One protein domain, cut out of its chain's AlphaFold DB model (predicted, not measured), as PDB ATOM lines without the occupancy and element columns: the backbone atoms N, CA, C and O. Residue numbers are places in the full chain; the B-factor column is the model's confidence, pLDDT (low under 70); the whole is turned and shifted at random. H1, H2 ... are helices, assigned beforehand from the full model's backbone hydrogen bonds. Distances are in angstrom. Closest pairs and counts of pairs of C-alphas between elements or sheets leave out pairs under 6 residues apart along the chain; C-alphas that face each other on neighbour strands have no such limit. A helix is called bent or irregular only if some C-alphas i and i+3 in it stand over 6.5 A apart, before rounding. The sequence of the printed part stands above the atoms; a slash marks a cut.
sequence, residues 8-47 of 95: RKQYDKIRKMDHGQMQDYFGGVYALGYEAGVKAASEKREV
ATOM      1  N   ARG A   8     -34.796  -8.799  -0.388       88.69
ATOM      2  CA  ARG A   8     -35.380 -10.038   0.155       88.69
ATOM      3  C   ARG A   8     -36.338 -10.737  -0.819       88.69
ATOM      4  O   ARG A   8     -36.292 -11.954  -0.943       88.69
ATOM      5  N   LYS A   9     -37.159  -9.976  -1.548       88.69
ATOM      6  CA  LYS A   9     -38.115 -10.519  -2.528       88.69
ATOM      7  C   LYS A   9     -37.408 -11.156  -3.730       88.69
ATOM      8  O   LYS A   9     -37.845 -12.195  -4.210       88.69
ATOM      9  N   GLN A  10     -36.324 -10.550  -4.212       85.44
ATOM     10  CA  GLN A  10     -35.510 -11.081  -5.307       85.44
ATOM     11  C   GLN A  10     -34.777 -12.349  -4.877       85.44
ATOM     12  O   GLN A  10     -34.816 -13.337  -5.603       85.44
ATOM     13  N   TYR A  11     -34.194 -12.348  -3.676       90.62
ATOM     14  CA  TYR A  11     -33.576 -13.537  -3.093       90.62
ATOM     15  C   TYR A  11     -34.571 -14.701  -3.002       90.62
ATOM     16  O   TYR A  11     -34.290 -15.794  -3.488       90.62
ATOM     17  N   ASP A  12     -35.762 -14.454  -2.447       92.25
ATOM     18  CA  ASP A  12     -36.790 -15.489  -2.297       92.25
ATOM     19  C   ASP A  12     -37.302 -16.006  -3.654       92.25
ATOM     20  O   ASP A  12     -37.701 -17.166  -3.750       92.25
ATOM     21  N   LYS A  13     -37.275 -15.175  -4.706       90.25
ATOM     22  CA  LYS A  13     -37.608 -15.583  -6.077       90.25
ATOM     23  C   LYS A  13     -36.521 -16.480  -6.671       90.25
ATOM     24  O   LYS A  13     -36.851 -17.552  -7.160       90.25
ATOM     25  N   ILE A  14     -35.254 -16.072  -6.590       89.75
ATOM     26  CA  ILE A  14     -34.115 -16.829  -7.141       89.75
ATOM     27  C   ILE A  14     -33.970 -18.177  -6.439       89.75
ATOM     28  O   ILE A  14     -33.830 -19.202  -7.092       89.75
ATOM     29  N   ARG A  15     -34.107 -18.209  -5.107       93.00
ATOM     30  CA  ARG A  15     -34.041 -19.449  -4.316       93.00
ATOM     31  C   ARG A  15     -35.089 -20.493  -4.735       93.00
ATOM     32  O   ARG A  15     -34.895 -21.676  -4.474       93.00
ATOM     33  N   LYS A  16     -36.216 -20.066  -5.313       95.69
ATOM     34  CA  LYS A  16     -37.332 -20.939  -5.714       95.69
ATOM     35  C   LYS A  16     -37.305 -21.328  -7.195       95.69
ATOM     36  O   LYS A  16     -38.220 -22.024  -7.623       95.69
ATOM     37  N   MET A  17     -36.321 -20.862  -7.962       95.31
ATOM     38  CA  MET A  17     -36.204 -21.190  -9.381       95.31
ATOM     39  C   MET A  17     -35.825 -22.660  -9.576       95.31
ATOM     40  O   MET A  17     -35.011 -23.202  -8.825       95.31
ATOM     41  N   ASP A  18     -36.399 -23.293 -10.596       96.44
ATOM     42  CA  ASP A  18     -35.929 -24.596 -11.067       96.44
ATOM     43  C   ASP A  18     -34.626 -24.469 -11.882       96.44
ATOM     44  O   ASP A  18     -34.116 -23.373 -12.119       96.44
ATOM     45  N   HIS A  19     -34.055 -25.606 -12.288       94.25
ATOM     46  CA  HIS A  19     -32.765 -25.636 -12.976       94.25
ATOM     47  C   HIS A  19     -32.757 -24.839 -14.289       94.25
ATOM     48  O   HIS A  19     -31.803 -24.101 -14.535       94.25
ATOM     49  N   GLY A  20     -33.820 -24.934 -15.096       95.25
ATOM     50  CA  GLY A  20     -33.919 -24.199 -16.360       95.25
ATOM     51  C   GLY A  20     -34.055 -22.700 -16.112       95.25
ATOM     52  O   GLY A  20     -33.309 -21.900 -16.671       95.25
ATOM     53  N   GLN A  21     -34.914 -22.324 -15.163       93.44
ATOM     54  CA  GLN A  21     -35.071 -20.928 -14.750       93.44
ATOM     55  C   GLN A  21     -33.774 -20.321 -14.200       93.44
ATOM     56  O   GLN A  21     -33.496 -19.144 -14.432       93.44
ATOM     57  N   MET A  22     -32.972 -21.106 -13.476       93.50
ATOM     58  CA  MET A  22     -31.667 -20.660 -12.987       93.50
ATOM     59  C   MET A  22     -30.643 -20.493 -14.112       93.50
ATOM     60  O   MET A  22     -29.857 -19.547 -14.064       93.50
ATOM     61  N   GLN A  23     -30.658 -21.365 -15.120       93.81
ATOM     62  CA  GLN A  23     -29.778 -21.253 -16.282       93.81
ATOM     63  C   GLN A  23     -30.081 -19.979 -17.086       93.81
ATOM     64  O   GLN A  23     -29.165 -19.209 -17.383       93.81
ATOM     65  N   ASP A  24     -31.361 -19.702 -17.333       93.94
ATOM     66  CA  ASP A  24     -31.804 -18.479 -18.007       93.94
ATOM     67  C   ASP A  24     -31.476 -17.226 -17.183       93.94
ATOM     68  O   ASP A  24     -30.982 -16.228 -17.714       93.94
ATOM     69  N   TYR A  25     -31.697 -17.280 -15.864       91.94
ATOM     70  CA  TYR A  25     -31.350 -16.187 -14.956       91.94
ATOM     71  C   TYR A  25     -29.849 -15.874 -14.992       91.94
ATOM     72  O   TYR A  25     -29.470 -14.705 -15.084       91.94
ATOM     73  N   PHE A  26     -28.991 -16.897 -14.957       91.31
ATOM     74  CA  PHE A  26     -27.541 -16.721 -15.028       91.31
ATOM     75  C   PHE A  26     -27.106 -16.094 -16.357       91.31
ATOM     76  O   PHE A  26     -26.340 -15.127 -16.353       91.31
ATOM     77  N   GLY A  27     -27.649 -16.577 -17.480       92.56
ATOM     78  CA  GLY A  27     -27.394 -15.997 -18.801       92.56
ATOM     79  C   GLY A  27     -27.813 -14.527 -18.885       92.56
ATOM     80  O   GLY A  27     -27.051 -13.694 -19.373       92.56
ATOM     81  N   GLY A  28     -28.978 -14.183 -18.332       90.75
ATOM     82  CA  GLY A  28     -29.462 -12.803 -18.279       90.75
ATOM     83  C   GLY A  28     -28.586 -11.883 -17.426       90.75
ATOM     84  O   GLY A  28     -28.297 -10.762 -17.837       90.75
ATOM     85  N   VAL A  29     -28.117 -12.348 -16.262       90.19
ATOM     86  CA  VAL A  29     -27.185 -11.579 -15.416       90.19
ATOM     87  C   VAL A  29     -25.861 -11.334 -16.138       90.19
ATOM     88  O   VAL A  29     -25.348 -10.216 -16.096       90.19
ATOM     89  N   TYR A  30     -25.327 -12.348 -16.823       91.06
ATOM     90  CA  TYR A  30     -24.106 -12.212 -17.614       91.06
ATOM     91  C   TYR A  30     -24.277 -11.195 -18.749       91.06
ATOM     92  O   TYR A  30     -23.472 -10.272 -18.857       91.06
ATOM     93  N   ALA A  31     -25.342 -11.315 -19.547       91.25
ATOM     94  CA  ALA A  31     -25.615 -10.402 -20.657       91.25
ATOM     95  C   ALA A  31     -25.776  -8.952 -20.176       91.25
ATOM     96  O   ALA A  31     -25.140  -8.054 -20.718       91.25
ATOM     97  N   LEU A  32     -26.538  -8.732 -19.099       89.00
ATOM     98  CA  LEU A  32     -26.698  -7.409 -18.486       89.00
ATOM     99  C   LEU A  32     -25.363  -6.823 -18.009       89.00
ATOM    100  O   LEU A  32     -25.106  -5.636 -18.197       89.00
ATOM    101  N   GLY A  33     -24.516  -7.644 -17.382       87.50
ATOM    102  CA  GLY A  33     -23.184  -7.226 -16.948       87.50
ATOM    103  C   GLY A  33     -22.272  -6.878 -18.124       87.50
ATOM    104  O   GLY A  33     -21.583  -5.859 -18.086       87.50
ATOM    105  N   TYR A  34     -22.308  -7.686 -19.184       88.50
ATOM    106  CA  TYR A  34     -21.547  -7.455 -20.407       88.50
ATOM    107  C   TYR A  34     -21.995  -6.177 -21.120       88.50
ATOM    108  O   TYR A  34     -21.161  -5.326 -21.406       88.50
ATOM    109  N   GLU A  35     -23.297  -5.980 -21.334       88.69
ATOM    110  CA  GLU A  35     -23.845  -4.764 -21.950       88.69
ATOM    111  C   GLU A  35     -23.510  -3.509 -21.139       88.69
ATOM    112  O   GLU A  35     -23.103  -2.494 -21.704       88.69
ATOM    113  N   ALA A  36     -23.622  -3.577 -19.809       85.75
ATOM    114  CA  ALA A  36     -23.216  -2.481 -18.936       85.75
ATOM    115  C   ALA A  36     -21.708  -2.197 -19.044       85.75
ATOM    116  O   ALA A  36     -21.307  -1.034 -19.061       85.75
ATOM    117  N   GLY A  37     -20.882  -3.241 -19.152       82.81
ATOM    118  CA  GLY A  37     -19.442  -3.129 -19.379       82.81
ATOM    119  C   GLY A  37     -19.105  -2.505 -20.732       82.81
ATOM    120  O   GLY A  37     -18.304  -1.576 -20.784       82.81
ATOM    121  N   VAL A  38     -19.758  -2.947 -21.810       81.25
ATOM    122  CA  VAL A  38     -19.608  -2.390 -23.164       81.25
ATOM    123  C   VAL A  38     -20.023  -0.928 -23.188       81.25
ATOM    124  O   VAL A  38     -19.285  -0.108 -23.720       81.25
ATOM    125  N   LYS A  39     -21.149  -0.578 -22.562       78.31
ATOM    126  CA  LYS A  39     -21.615   0.808 -22.476       78.31
ATOM    127  C   LYS A  39     -20.660   1.686 -21.664       78.31
ATOM    128  O   LYS A  39     -20.312   2.782 -22.088       78.31
ATOM    129  N   ALA A  40     -20.185   1.203 -20.519       77.19
ATOM    130  CA  ALA A  40     -19.206   1.931 -19.715       77.19
ATOM    131  C   ALA A  40     -17.853   2.073 -20.433       77.19
ATOM    132  O   ALA A  40     -17.149   3.064 -20.242       77.19
ATOM    133  N   ALA A  41     -17.476   1.086 -21.250       70.44
ATOM    134  CA  ALA A  41     -16.295   1.151 -22.097       70.44
ATOM    135  C   ALA A  41     -16.498   2.125 -23.262       70.44
ATOM    136  O   ALA A  41     -15.604   2.921 -23.516       70.44
ATOM    137  N   SER A  42     -17.656   2.127 -23.928       65.12
ATOM    138  CA  SER A  42     -17.954   3.053 -25.025       65.12
ATOM    139  C   SER A  42     -18.003   4.499 -24.539       65.12
ATOM    140  O   SER A  42     -17.342   5.344 -25.126       65.12
ATOM    141  N   GLU A  43     -18.656   4.772 -23.405       62.84
ATOM    142  CA  GLU A  43     -18.702   6.110 -22.786       62.84
ATOM    143  C   GLU A  43     -17.308   6.636 -22.391       62.84
ATOM    144  O   GLU A  43     -17.086   7.842 -22.348       62.84
ATOM    145  N   LYS A  44     -16.345   5.746 -22.106       58.53
ATOM    146  CA  LYS A  44     -14.947   6.117 -21.817       58.53
ATOM    147  C   LYS A  44     -14.049   6.159 -23.056       58.53
ATOM    148  O   LYS A  44     -12.992   6.782 -23.000       58.53
ATOM    149  N   ARG A  45     -14.428   5.463 -24.132       54.34
ATOM    150  CA  ARG A  45     -13.639   5.274 -25.363       54.34
ATOM    151  C   ARG A  45     -14.126   6.099 -26.542       54.34
ATOM    152  O   ARG A  45     -13.584   5.919 -27.630       54.34
ATOM    153  N   GLU A  46     -15.124   6.963 -26.376       56.66
ATOM    154  CA  GLU A  46     -15.513   7.880 -27.442       56.66
ATOM    155  C   GLU A  46     -14.306   8.750 -27.810       56.66
ATOM    156  O   GLU A  46     -13.979   9.737 -27.152       56.66
ATOM    157  N   VAL A  47     -13.613   8.341 -28.878       59.25
ATOM    158  CA  VAL A  47     -12.828   9.235 -29.716       59.25
ATOM    159  C   VAL A  47     -13.783  10.384 -30.015       59.25
ATOM    160  O   VAL A  47     -14.817  10.121 -30.635       59.25
TER     161      VAL A  47
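Overview. This is residues 8 to 47 of the 95 residues of an uncharacterized protein of Lachnospiraceae bacterium (UniProt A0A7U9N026). Picture a lopsided L: one long helix, H2, makes the long arm and the longest axis, and a short helix, H1, makes the short arm at the end where H2 begins. A tight link forms the corner, and from there the arms spread apart, with residues 8 to 13 of H1 and residues 26 to 47 standing free. The printed part has 40 residues with two named helices, H1 then H2, and no named strand; the class is all helix. The whole is extended, with a radius of gyration of the C-alphas of 14.5 A and spans of 46 by 22 by 5 A.

Along the chain. Find C-alpha 8 at (-35.380, -10.038, 0.155), where H1 begins; it takes residues 8 to 14, and its first and last C-alphas are 10.0 A apart. Pass residues 15 to 18 and look for C-alpha 19 at (-32.765, -25.636, -12.976). There H2 begins, residues 19 to 45, and it runs 38.4 A to C-alpha 45 at (-13.639, 5.274, -25.363). Neither helix is bent.

Arrangement. Look at the C-alphas of Ile 14 and Met 22, the closest of the two helices, 7.4 A apart. H1 and H2 are close but not clearly touching, with 1 pair of C-alphas within 8 A. Their lines stand at a steep tilt of 67 degrees, and they run opposite ways. Their centres are 19.3 A apart. In both H1 and H2 every O i to N i+4 pair is within hydrogen-bond range.

Size, cuts and confidence. The two C-alphas farthest apart are those of Lys 16 and Val 47, at 45.7 A. The printed part has no cut, and the link from H1 to H2, 4 residues, is tight. In the B-factor column you will find a mean pLDDT of 84.9 for the printed part, with residues 42 to 47 under 70.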